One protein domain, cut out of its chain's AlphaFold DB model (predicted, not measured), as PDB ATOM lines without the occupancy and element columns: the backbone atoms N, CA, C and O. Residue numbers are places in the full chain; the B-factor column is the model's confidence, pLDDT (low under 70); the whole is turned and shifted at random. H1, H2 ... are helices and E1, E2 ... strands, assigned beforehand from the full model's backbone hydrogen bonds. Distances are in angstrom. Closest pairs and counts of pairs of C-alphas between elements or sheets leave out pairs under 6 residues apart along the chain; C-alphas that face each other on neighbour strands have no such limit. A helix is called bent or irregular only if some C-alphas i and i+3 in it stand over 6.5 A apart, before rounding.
ATOM      1  N   GLU A  32      90.079 137.037 189.728       48.94
ATOM      2  CA  GLU A  32      91.296 136.517 190.358       48.94
ATOM      3  C   GLU A  32      91.455 137.041 191.792       48.94
ATOM      4  O   GLU A  32      91.569 136.237 192.709       48.94
ATOM      5  N   SER A  33      91.350 138.356 192.025       54.66
ATOM      6  CA  SER A  33      91.436 138.938 193.378       54.66
ATOM      7  C   SER A  33      90.331 138.456 194.334       54.66
ATOM      8  O   SER A  33      90.565 138.274 195.531       54.66
ATOM      9  N   LEU A  34      89.117 138.223 193.820       55.72
ATOM     10  CA  LEU A  34      88.006 137.671 194.600       55.72
ATOM     11  C   LEU A  34      88.265 136.208 194.953       55.72
ATOM     12  O   LEU A  34      88.015 135.793 196.081       55.72
ATOM     13  N   THR A  35      88.800 135.455 193.995       55.62
ATOM     14  CA  THR A  35      89.153 134.043 194.147       55.62
ATOM     15  C   THR A  35      90.301 133.870 195.141       55.62
ATOM     16  O   THR A  35      90.210 133.033 196.034       55.62
ATOM     17  N   GLU A  36      91.345 134.698 195.061       58.03
ATOM     18  CA  GLU A  36      92.454 134.714 196.024       58.03
ATOM     19  C   GLU A  36      91.968 135.009 197.442       58.03
ATOM     20  O   GLU A  36      92.312 134.286 198.377       58.03
ATOM     21  N   LYS A  37      91.112 136.024 197.601       62.97
ATOM     22  CA  LYS A  37      90.532 136.350 198.904       62.97
ATOM     23  C   LYS A  37      89.687 135.197 199.453       62.97
ATOM     24  O   LYS A  37      89.793 134.873 200.630       62.97
ATOM     25  N   LEU A  38      88.886 134.560 198.606       61.59
ATOM     26  CA  LEU A  38      88.042 133.437 199.001       61.59
ATOM     27  C   LEU A  38      88.880 132.213 199.410       61.59
ATOM     28  O   LEU A  38      88.597 131.592 200.430       61.59
ATOM     29  N   PHE A  39      89.960 131.908 198.689       62.53
ATOM     30  CA  PHE A  39      90.908 130.868 199.099       62.53
ATOM     31  C   PHE A  39      91.592 131.186 200.428       62.53
ATOM     32  O   PHE A  39      91.792 130.286 201.241       62.53
ATOM     33  N   TYR A  40      91.944 132.450 200.658       67.25
ATOM     34  CA  TYR A  40      92.554 132.877 201.911       67.25
ATOM     35  C   TYR A  40      91.586 132.738 203.096       67.25
ATOM     36  O   TYR A  40      91.960 132.180 204.131       67.25
ATOM     37  N   ASP A  41      90.348 133.207 202.924       66.38
ATOM     38  CA  ASP A  41      89.329 133.241 203.974       66.38
ATOM     39  C   ASP A  41      88.826 131.829 204.348       66.38
ATOM     40  O   ASP A  41      88.535 131.592 205.518       66.38
ATOM     41  N   TYR A  42      88.795 130.882 203.397       67.44
ATOM     42  CA  TYR A  42      88.216 129.533 203.571       67.44
ATOM     43  C   TYR A  42      89.215 128.384 203.353       67.44
ATOM     44  O   TYR A  42      88.876 127.290 202.894       67.44
ATOM     45  N   LYS A  43      90.501 128.630 203.621       70.50
ATOM     46  CA  LYS A  43      91.584 127.682 203.308       70.50
ATOM     47  C   LYS A  43      91.392 126.286 203.920       70.50
ATOM     48  O   LYS A  43      91.770 125.296 203.296       70.50
ATOM     49  N   GLU A  44      90.872 126.192 205.146       75.19
ATOM     50  CA  GLU A  44      90.751 124.912 205.858       75.19
ATOM     51  C   GLU A  44      89.552 124.116 205.345       75.19
ATOM     52  O   GLU A  44      89.647 122.896 205.211       75.19
ATOM     53  N   GLU A  45      88.469 124.809 205.003       69.62
ATOM     54  CA  GLU A  45      87.283 124.266 204.354       69.62
ATOM     55  C   GLU A  45      87.662 123.660 203.003       69.62
ATOM     56  O   GLU A  45      87.376 122.491 202.761       69.62
ATOM     57  N   PHE A  46      88.445 124.374 202.185       69.62
ATOM     58  CA  PHE A  46      88.961 123.814 200.935       69.62
ATOM     59  C   PHE A  46      89.794 122.550 201.158       69.62
ATOM     60  O   PHE A  46      89.617 121.557 200.455       69.62
ATOM     61  N   VAL A  47      90.699 122.548 202.141       74.56
ATOM     62  CA  VAL A  47      91.472 121.339 202.462       74.56
ATOM     63  C   VAL A  47      90.543 120.193 202.863       74.56
ATOM     64  O   VAL A  47      90.740 119.065 202.409       74.56
ATOM     65  N   TYR A  48      89.547 120.466 203.708       73.94
ATOM     66  CA  TYR A  48      88.576 119.475 204.158       73.94
ATOM     67  C   TYR A  48      87.779 118.891 202.989       73.94
ATOM     68  O   TYR A  48      87.735 117.670 202.852       73.94
ATOM     69  N   ASP A  49      87.240 119.736 202.114       67.06
ATOM     70  CA  ASP A  49      86.415 119.319 200.980       67.06
ATOM     71  C   ASP A  49      87.206 118.458 199.992       67.06
ATOM     72  O   ASP A  49      86.740 117.398 199.567       67.06
ATOM     73  N   PHE A  50      88.451 118.842 199.687       72.62
ATOM     74  CA  PHE A  50      89.331 118.034 198.842       72.62
ATOM     75  C   PHE A  50      89.634 116.673 199.477       72.62
ATOM     76  O   PHE A  50      89.571 115.638 198.809       72.62
ATOM     77  N   VAL A  51      89.954 116.642 200.773       77.38
ATOM     78  CA  VAL A  51      90.203 115.385 201.492       77.38
ATOM     79  C   VAL A  51      88.946 114.517 201.512       77.38
ATOM     80  O   VAL A  51      89.042 113.309 201.288       77.38
ATOM     81  N   PHE A  52      87.777 115.105 201.759       70.31
ATOM     82  CA  PHE A  52      86.495 114.412 201.764       70.31
ATOM     83  C   PHE A  52      86.205 113.783 200.398       70.31
ATOM     84  O   PHE A  52      86.005 112.572 200.318       70.31
ATOM     85  N   PHE A  53      86.304 114.565 199.323       75.00
ATOM     86  CA  PHE A  53      86.116 114.094 197.953       75.00
ATOM     87  C   PHE A  53      87.005 112.886 197.623       75.00
ATOM     88  O   PHE A  53      86.522 111.855 197.150       75.00
ATOM     89  N   PHE A  54      88.304 112.969 197.923       76.75
ATOM     90  CA  PHE A  54      89.224 111.864 197.650       76.75
ATOM     91  C   PHE A  54      88.991 110.647 198.555       76.75
ATOM     92  O   PHE A  54      89.229 109.519 198.123       76.75
ATOM     93  N   ASN A  55      88.511 110.837 199.787       76.81
ATOM     94  CA  ASN A  55      88.093 109.723 200.637       76.81
ATOM     95  C   ASN A  55      86.884 108.992 200.050       76.81
ATOM     96  O   ASN A  55      86.895 107.761 200.010       76.81
ATOM     97  N   GLU A  56      85.874 109.719 199.572       73.50
ATOM     98  CA  GLU A  56      84.706 109.115 198.926       73.50
ATOM     99  C   GLU A  56      85.101 108.372 197.645       73.50
ATOM    100  O   GLU A  56      84.731 107.209 197.481       73.50
ATOM    101  N   LEU A  57      85.979 108.950 196.815       70.62
ATOM    102  CA  LEU A  57      86.541 108.253 195.653       70.62
ATOM    103  C   LEU A  57      87.265 106.955 196.035       70.62
ATOM    104  O   LEU A  57      87.077 105.916 195.401       70.62
ATOM    105  N   VAL A  58      88.106 106.983 197.071       80.50
ATOM    106  CA  VAL A  58      88.835 105.785 197.514       80.50
ATOM    107  C   VAL A  58      87.882 104.719 198.062       80.50
ATOM    108  O   VAL A  58      88.124 103.532 197.827       80.50
ATOM    109  N   LYS A  59      86.805 105.114 198.752       76.88
ATOM    110  CA  LYS A  59      85.763 104.194 199.235       76.88
ATOM    111  C   LYS A  59      85.004 103.550 198.077       76.88
ATOM    112  O   LYS A  59      84.891 102.325 198.044       76.88
ATOM    113  N   GLU A  60      84.528 104.355 197.130       70.94
ATOM    114  CA  GLU A  60      83.770 103.889 195.965       70.94
ATOM    115  C   GLU A  60      84.615 102.938 195.105       70.94
ATOM    116  O   GLU A  60      84.178 101.846 194.737       70.94
ATOM    117  N   TYR A  61      85.883 103.290 194.875       73.88
ATOM    118  CA  TYR A  61      86.815 102.511 194.063       73.88
ATOM    119  C   TYR A  61      87.888 101.834 194.925       73.88
ATOM    120  O   TYR A  61      89.098 101.951 194.693       73.88
ATOM    121  N   GLY A  62      87.434 101.034 195.893       76.12
ATOM    122  CA  GLY A  62      88.240 100.382 196.931       76.12
ATOM    123  C   GLY A  62      89.434  99.519 196.488       76.12
ATOM    124  O   GLY A  62      90.176  99.072 197.355       76.12
ATOM    125  N   LYS A  63      89.687  99.320 195.187       83.12
ATOM    126  CA  LYS A  63      90.860  98.590 194.649       83.12
ATOM    127  C   LYS A  63      91.811  99.422 193.770       83.12
ATOM    128  O   LYS A  63      92.821  98.884 193.324       83.12
ATOM    129  N   LEU A  64      91.483 100.677 193.452       77.50
ATOM    130  CA  LEU A  64      92.278 101.532 192.564       77.50
ATOM    131  C   LEU A  64      93.236 102.467 193.312       77.50
ATOM    132  O   LEU A  64      92.885 103.046 194.331       77.50
ATOM    133  N   GLU A  65      94.433 102.654 192.777       83.19
ATOM    134  CA  GLU A  65      95.311 103.749 193.193       83.19
ATOM    135  C   GLU A  65      94.986 104.990 192.360       83.19
ATOM    136  O   GLU A  65      94.739 104.885 191.154       83.19
ATOM    137  N   PHE A  66      95.007 106.157 192.993       79.19
ATOM    138  CA  PHE A  66      94.719 107.433 192.348       79.19
ATOM    139  C   PHE A  66      95.993 108.251 192.225       79.19
ATOM    140  O   PHE A  66      96.814 108.259 193.136       79.19
ATOM    141  N   VAL A  67      96.158 108.964 191.113       81.56
ATOM    142  CA  VAL A  67      97.286 109.878 190.915       81.56
ATOM    143  C   VAL A  67      96.740 111.232 190.494       81.56
ATOM    144  O   VAL A  67      96.151 111.352 189.422       81.56
ATOM    145  N   LEU A  68      96.939 112.243 191.335       79.25
ATOM    146  CA  LEU A  68      96.666 113.636 191.014       79.25
ATOM    147  C   LEU A  68      97.928 114.250 190.405       79.25
ATOM    148  O   LEU A  68      98.957 114.348 191.073       79.25
ATOM    149  N   VAL A  69      97.849 114.643 189.137       80.06
ATOM    150  CA  VAL A  69      98.955 115.281 188.415       80.06
ATOM    151  C   VAL A  69      98.634 116.752 188.239       80.06
ATOM    152  O   VAL A  69      97.590 117.089 187.686       80.06
ATOM    153  N   ILE A  70      99.537 117.615 188.691       78.31
ATOM    154  CA  ILE A  70      99.403 119.062 188.545       78.31
ATOM    155  C   ILE A  70     100.609 119.565 187.764       78.31
ATOM    156  O   ILE A  70     101.745 119.500 188.235       78.31
ATOM    157  N   ASP A  71     100.339 120.012 186.542       77.75
ATOM    158  CA  ASP A  71     101.345 120.551 185.635       77.75
ATOM    159  C   ASP A  71     101.536 122.056 185.873       77.75
ATOM    160  O   ASP A  71     100.591 122.753 186.242       77.75
ATOM    161  N   GLN A  72     102.749 122.557 185.631       75.62
ATOM    162  CA  GLN A  72     103.099 123.981 185.718       75.62
ATOM    163  C   GLN A  72     102.796 124.594 187.088       75.62
ATOM    164  O   GLN A  72     102.247 125.696 187.194       75.62
ATOM    165  N   PHE A  73     103.153 123.884 188.157       78.31
ATOM    166  CA  PHE A  73     102.854 124.308 189.521       78.31
ATOM    167  C   PHE A  73     103.466 125.670 189.875       78.31
ATOM    168  O   PHE A  73     102.929 126.399 190.708       78.31
ATOM    169  N   GLU A  74     104.542 126.075 189.196       75.19
ATOM    170  CA  GLU A  74     105.128 127.408 189.332       75.19
ATOM    171  C   GLU A  74     104.148 128.550 189.011       75.19
ATOM    172  O   GLU A  74     104.344 129.668 189.488       75.19
ATOM    173  N   ARG A  75     103.077 128.288 188.252       75.88
ATOM    174  CA  ARG A  75     102.062 129.283 187.877       75.88
ATOM    175  C   ARG A  75     100.982 129.483 188.933       75.88
ATOM    176  O   ARG A  75     100.331 130.522 188.926       75.88
ATOM    177  N   ALA A  76     100.803 128.537 189.853       74.62
ATOM    178  CA  ALA A  76      99.765 128.630 190.874       74.62
ATOM    179  C   ALA A  76     100.062 129.764 191.879       74.62
ATOM    180  O   ALA A  76     101.227 129.943 192.261       74.62
ATOM    181  N   PRO A  77      99.055 130.533 192.336       74.69
ATOM    182  CA  PRO A  77      99.220 131.470 193.446       74.69
ATOM    183  C   PRO A  77      99.752 130.764 194.700       74.69
ATOM    184  O   PRO A  77      99.432 129.602 194.954       74.69
ATOM    185  N   LEU A  78     100.566 131.459 195.501       76.31
ATOM    186  CA  LEU A  78     101.234 130.849 196.659       76.31
ATOM    187  C   LEU A  78     100.238 130.267 197.676       76.31
ATOM    188  O   LEU A  78     100.491 129.206 198.246       76.31
ATOM    189  N   ASP A  79      99.095 130.921 197.882       73.06
ATOM    190  CA  ASP A  79      98.076 130.431 198.811       73.06
ATOM    191  C   ASP A  79      97.374 129.170 198.293       73.06
ATOM    192  O   ASP A  79      97.166 128.231 199.062       73.06
ATOM    193  N   SER A  80      97.140 129.060 196.981       75.06
ATOM    194  CA  SER A  80      96.681 127.809 196.366       75.06
ATOM    195  C   SER A  80      97.696 126.680 196.571       75.06
ATOM    196  O   SER A  80      97.312 125.548 196.870       75.06
ATOM    197  N   CYS A  81      99.000 126.984 196.494       77.94
ATOM    198  CA  CYS A  81     100.041 126.003 196.802       77.94
ATOM    199  C   CYS A  81      99.947 125.512 198.252       77.94
ATOM    200  O   CYS A  81     100.060 124.315 198.505       77.94
ATOM    201  N   ARG A  82      99.712 126.417 199.209       77.44
ATOM    202  CA  ARG A  82      99.580 126.075 200.636       77.44
ATOM    203  C   ARG A  82      98.347 125.226 200.928       77.44
ATOM    204  O   ARG A  82      98.458 124.262 201.683       77.44
ATOM    205  N   ILE A  83      97.205 125.543 200.317       78.12
ATOM    206  CA  ILE A  83      95.982 124.727 200.417       78.12
ATOM    207  C   ILE A  83      96.268 123.314 199.917       78.12
ATOM    208  O   ILE A  83      95.982 122.332 200.602       78.12
ATOM    209  N   LEU A  84      96.922 123.194 198.765       82.19
ATOM    210  CA  LEU A  84      97.268 121.890 198.222       82.19
ATOM    211  C   LEU A  84      98.249 121.118 199.111       82.19
ATOM    212  O   LEU A  84      98.078 119.918 199.296       82.19
ATOM    213  N   LEU A  85      99.241 121.781 199.709       84.62
ATOM    214  CA  LEU A  85     100.110 121.151 200.710       84.62
ATOM    215  C   LEU A  85      99.307 120.684 201.933       84.62
ATOM    216  O   LEU A  85      99.565 119.603 202.464       84.62
ATOM    217  N   GLY A  86      98.297 121.453 202.348       86.19
ATOM    218  CA  GLY A  86      97.317 121.057 203.362       86.19
ATOM    219  C   GLY A  86      96.568 119.776 202.989       86.19
ATOM    220  O   GLY A  86      96.479 118.860 203.808       86.19
ATOM    221  N   PHE A  87      96.109 119.667 201.741       85.75
ATOM    222  CA  PHE A  87      95.527 118.436 201.209       85.75
ATOM    223  C   PHE A  87      96.539 117.283 201.208       85.75
ATOM    224  O   PHE A  87      96.236 116.215 201.726       85.75
ATOM    225  N   VAL A  88      97.760 117.480 200.701       89.38
ATOM    226  CA  VAL A  88      98.788 116.423 200.606       89.38
ATOM    227  C   VAL A  88      99.114 115.822 201.975       89.38
ATOM    228  O   VAL A  88      99.354 114.619 202.063       89.38
ATOM    229  N   ARG A  89      99.073 116.628 203.045       90.56
ATOM    230  CA  ARG A  89      99.242 116.164 204.435       90.56
ATOM    231  C   ARG A  89      98.128 115.230 204.904       90.56
ATOM    232  O   ARG A  89      98.380 114.371 205.741       90.56
ATOM    233  N   LYS A  90      96.902 115.442 204.425       90.88
ATOM    234  CA  LYS A  90      95.678 114.796 204.925       90.88
ATOM    235  C   LYS A  90      95.049 113.822 203.917       90.88
ATOM    236  O   LYS A  90      94.050 113.183 204.239       90.88
ATOM    237  N   LYS A  91      95.594 113.721 202.700       90.25
ATOM    238  CA  LYS A  91      95.066 112.874 201.626       90.25
ATOM    239  C   LYS A  91      95.023 111.398 202.059       90.25
ATOM    240  O   LYS A  91      95.890 110.965 202.824       90.25
ATOM    241  N   PRO A  92      94.107 110.589 201.504       90.00
ATOM    242  CA  PRO A  92      94.135 109.143 201.702       90.00
ATOM    243  C   PRO A  92      95.458 108.532 201.207       90.00
ATOM    244  O   PRO A  92      96.034 108.996 200.220       90.00
ATOM    245  N   GLU A  93      95.922 107.449 201.838       91.25
ATOM    246  CA  GLU A  93      97.201 106.797 201.488       91.25
ATOM    247  C   GLU A  93      97.287 106.388 200.011       91.25
ATOM    248  O   GLU A  93      98.341 106.504 199.390       91.25
ATOM    249  N   ARG A  94      96.153 105.979 199.437       87.62
ATOM    250  CA  ARG A  94      96.025 105.473 198.061       87.62
ATOM    251  C   ARG A  94      95.888 106.560 196.996       87.62
ATOM    252  O   ARG A  94      95.630 106.274 195.826       87.62
ATOM    253  N   VAL A  95      96.017 107.818 197.406       87.88
ATOM    254  CA  VAL A  95      96.092 108.965 196.507       87.88
ATOM    255  C   VAL A  95      97.539 109.416 196.454       87.88
ATOM    256  O   VAL A  95      98.112 109.811 197.462       87.88
ATOM    257  N   HIS A  96      98.143 109.387 195.279       87.88
ATOM    258  CA  HIS A  96      99.490 109.879 195.014       87.88
ATOM    259  C   HIS A  96      99.389 111.245 194.350       87.88
ATOM    260  O   HIS A  96      98.450 111.498 193.598       87.88
ATOM    261  N   VAL A  97     100.338 112.137 194.618       87.75
ATOM    262  CA  VAL A  97     100.325 113.486 194.043       87.75
ATOM    263  C   VAL A  97     101.661 113.747 193.367       87.75
ATOM    264  O   VAL A  97     102.713 113.503 193.957       87.75
ATOM    265  N   VAL A  98     101.610 114.216 192.124       85.44
ATOM    266  CA  VAL A  98     102.779 114.553 191.312       85.44
ATOM    267  C   VAL A  98     102.656 116.002 190.869       85.44
ATOM    268  O   VAL A  98     101.671 116.382 190.238       85.44
ATOM    269  N   PHE A  99     103.682 116.791 191.171       83.44
ATOM    270  CA  PHE A  99     103.798 118.173 190.719       83.44
ATOM    271  C   PHE A  99     104.867 118.259 189.638       83.44
ATOM    272  O   PHE A  99     105.958 117.709 189.803       83.44
ATOM    273  N   SER A 100     104.575 118.974 188.558       81.50
ATOM    274  CA  SER A 100     105.603 119.425 187.629       81.50
ATOM    275  C   SER A 100     105.936 120.889 187.918       81.50
ATOM    276  O   SER A 100     105.060 121.691 188.240       81.50
ATOM    277  N   PHE A 101     107.221 121.220 187.823       73.31
ATOM    278  CA  PHE A 101     107.725 122.573 188.007       73.31
ATOM    279  C   PHE A 101     108.700 122.916 186.897       73.31
ATOM    280  O   PHE A 101     109.613 122.138 186.600       73.31
ATOM    281  N   LYS A 102     108.578 124.125 186.357       74.75
ATOM    282  CA  LYS A 102     109.670 124.769 185.629       74.75
ATOM    283  C   LYS A 102     110.442 125.679 186.569       74.75
ATOM    284  O   LYS A 102     109.921 126.662 187.090       74.75
ATOM    285  N   VAL A 103     111.714 125.349 186.769       64.50
ATOM    286  CA  VAL A 103     112.644 126.173 187.544       64.50
ATOM    287  C   VAL A 103     113.248 127.229 186.609       64.50
ATOM    288  O   VAL A 103     114.382 127.109 186.156       64.50
ATOM    289  N   GLU A 104     112.438 128.228 186.259       67.88
ATOM    290  CA  GLU A 104     112.864 129.485 185.616       67.88
ATOM    291  C   GLU A 104     113.038 130.568 186.703       67.88
ATOM    292  O   GLU A 104     112.575 130.357 187.822       67.88
ATOM    293  N   GLU A 105     113.701 131.702 186.432       65.44
ATOM    294  CA  GLU A 105     114.036 132.712 187.468       65.44
ATOM    295  C   GLU A 105     112.847 133.082 188.378       65.44
ATOM    296  O   GLU A 105     112.991 133.116 189.601       65.44
ATOM    297  N   GLU A 106     111.656 133.263 187.806       60.59
ATOM    298  CA  GLU A 106     110.420 133.572 188.541       60.59
ATOM    299  C   GLU A 106     109.875 132.371 189.344       60.59
ATOM    300  O   GLU A 106     109.331 132.526 190.439       60.59
ATOM    301  N   GLY A 107     110.059 131.152 188.831       66.44
ATOM    302  CA  GLY A 107     109.638 129.907 189.478       66.44
ATOM    303  C   GLY A 107     110.553 129.471 190.626       66.44
ATOM    304  O   GLY A 107     110.081 128.839 191.575       66.44
ATOM    305  N   VAL A 108     111.841 129.842 190.588       73.69
ATOM    306  CA  VAL A 108     112.849 129.481 191.606       73.69
ATOM    307  C   VAL A 108     112.445 129.993 192.985       73.69
ATOM    308  O   VAL A 108     112.446 129.224 193.943       73.69
ATOM    309  N   ALA A 109     112.070 131.270 193.096       77.31
ATOM    310  CA  ALA A 109     111.727 131.873 194.383       77.31
ATOM    311  C   ALA A 109     110.513 131.183 195.027       77.31
ATOM    312  O   ALA A 109     110.520 130.872 196.220       77.31
ATOM    313  N   LYS A 110     109.490 130.879 194.219       75.44
ATOM    314  CA  LYS A 110     108.300 130.155 194.675       75.44
ATOM    315  C   LYS A 110     108.648 128.730 195.090       75.44
ATOM    316  O   LYS A 110     108.256 128.315 196.178       75.44
ATOM    317  N   TYR A 111     109.414 128.007 194.277       80.25
ATOM    318  CA  TYR A 111     109.869 126.659 194.602       80.25
ATOM    319  C   TYR A 111     110.643 126.622 195.924       80.25
ATOM    320  O   TYR A 111     110.295 125.843 196.809       80.25
ATOM    321  N   GLU A 112     111.631 127.499 196.110       83.81
ATOM    322  CA  GLU A 112     112.414 127.547 197.349       83.81
ATOM    323  C   GLU A 112     111.555 127.910 198.573       83.81
ATOM    324  O   GLU A 112     111.848 127.442 199.671       83.81
ATOM    325  N   SER A 113     110.453 128.655 198.401       84.88
ATOM    326  CA  SER A 113     109.532 128.960 199.507       84.88
ATOM    327  C   SER A 113     108.757 127.739 200.024       84.88
ATOM    328  O   SER A 113     108.546 127.618 201.228       84.88
ATOM    329  N   ILE A 114     108.364 126.812 199.142       82.94
ATOM    330  CA  ILE A 114     107.539 125.635 199.489       82.94
ATOM    331  C   ILE A 114     108.358 124.349 199.663       82.94
ATOM    332  O   ILE A 114     107.901 123.385 200.274       82.94
ATOM    333  N   LYS A 115     109.581 124.313 199.129       86.38
ATOM    334  CA  LYS A 115     110.485 123.161 199.177       86.38
ATOM    335  C   LYS A 115     110.729 122.626 200.593       86.38
ATOM    336  O   LYS A 115     110.713 121.405 200.731       86.38
ATOM    337  N   PRO A 116     110.897 123.449 201.651       89.31
ATOM    338  CA  PRO A 116     111.016 122.928 203.013       89.31
ATOM    339  C   PRO A 116     109.810 122.081 203.437       89.31
ATOM    340  O   PRO A 116     109.987 121.018 204.030       89.31
ATOM    341  N   GLU A 117     108.593 122.503 203.086       87.62
ATOM    342  CA  GLU A 117     107.365 121.757 203.386       87.62
ATOM    343  C   GLU A 117     107.284 120.459 202.575       87.62
ATOM    344  O   GLU A 117     106.921 119.414 203.113       87.62
ATOM    345  N   LEU A 118     107.681 120.497 201.299       85.62
ATOM    346  CA  LEU A 118     107.767 119.303 200.454       85.62
ATOM    347  C   LEU A 118     108.774 118.281 201.014       85.62
ATOM    348  O   LEU A 118     108.486 117.087 201.042       85.62
ATOM    349  N   VAL A 119     109.926 118.735 201.519       88.44
ATOM    350  CA  VAL A 119     110.919 117.865 202.175       88.44
ATOM    351  C   VAL A 119     110.345 117.234 203.445       88.44
ATOM    352  O   VAL A 119     110.499 116.032 203.643       88.44
ATOM    353  N   GLN A 120     109.640 118.005 204.280       89.25
ATOM    354  CA  GLN A 120     108.972 117.474 205.479       89.25
ATOM    355  C   GLN A 120     107.907 116.422 205.147       89.25
ATOM    356  O   GLN A 120     107.695 115.486 205.913       89.25
ATOM    357  N   LEU A 121     107.262 116.557 203.989       87.69
ATOM    358  CA  LEU A 121     106.303 115.595 203.451       87.69
ATOM    359  C   LEU A 121     106.955 114.350 202.827       87.69
ATOM    360  O   LEU A 121     106.247 113.522 202.258       87.69
ATOM    361  N   ASN A 122     108.282 114.204 202.920       86.31
ATOM    362  CA  ASN A 122     109.058 113.162 202.243       86.31
ATOM    363  C   ASN A 122     108.807 113.130 200.723       86.31
ATOM    364  O   ASN A 122     108.815 112.061 200.105       86.31
TER     365      ASN A 122
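What this domain is: This is residues 32 to 122 of the 252 residues of an uncharacterized protein of Candidatus Bathyarchaeota archaeon BA2 (UniProt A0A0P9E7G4). A ribbon of two parallel strands, E1 and E2, runs beside the middle helix H3; H2 and H4 pack on other sides of H3, and H1 makes a corner with H2. The 91 printed residues, mostly helix, run H1, H2, E1, H3, E2, H4. The whole is compact, radius of gyration of the C-alphas 14.1 A, spanning 42 by 28 by 21 A.

Where its parts are: E1 is residues 66 to 70, E2 95 to 99. H3 is 78 to 90, H2 43 to 60, 26.1 A long. H1, 32 to 41, begins at C-alpha 32 (91.296, 136.517, 190.358). H4, 105 to 120, 24.1 A, has a kink of 45 degrees near residue 114 and ends at C-alpha 120 (108.972, 117.474, 205.479); it is irregular, C-alphas 113 and 116 being 7.1 A apart.

How they stand to each other: Between E1 and E2, N 68 and O 96 are within hydrogen-bond range, 2.8 A. E1, H3, E2 form a strand-helix-strand unit, parallel neighbours with a helix between, its crossover right-handed. The hub H3 touches H2's residues 43 to 51 alone, closest C-alphas Val 47 and Phe 87, 5.1 A, at a steep tilt of 42 degrees. H3 touches H4, closest C-alphas Leu 78 and Lys 110, 7.4 A. With residues 79 to 80 alone it touches H1, closest C-alphas Tyr 40 and Asp 79, 6.8 A. Every O i to N i+4 pair is within range in H1, H2 and H3, 8 of 12 in H4.

The domain as a whole: The printed part has no cut and no long link. Confidence is under 70 at residues 32 to 42, 45 to 46, 49 and 103 to 107.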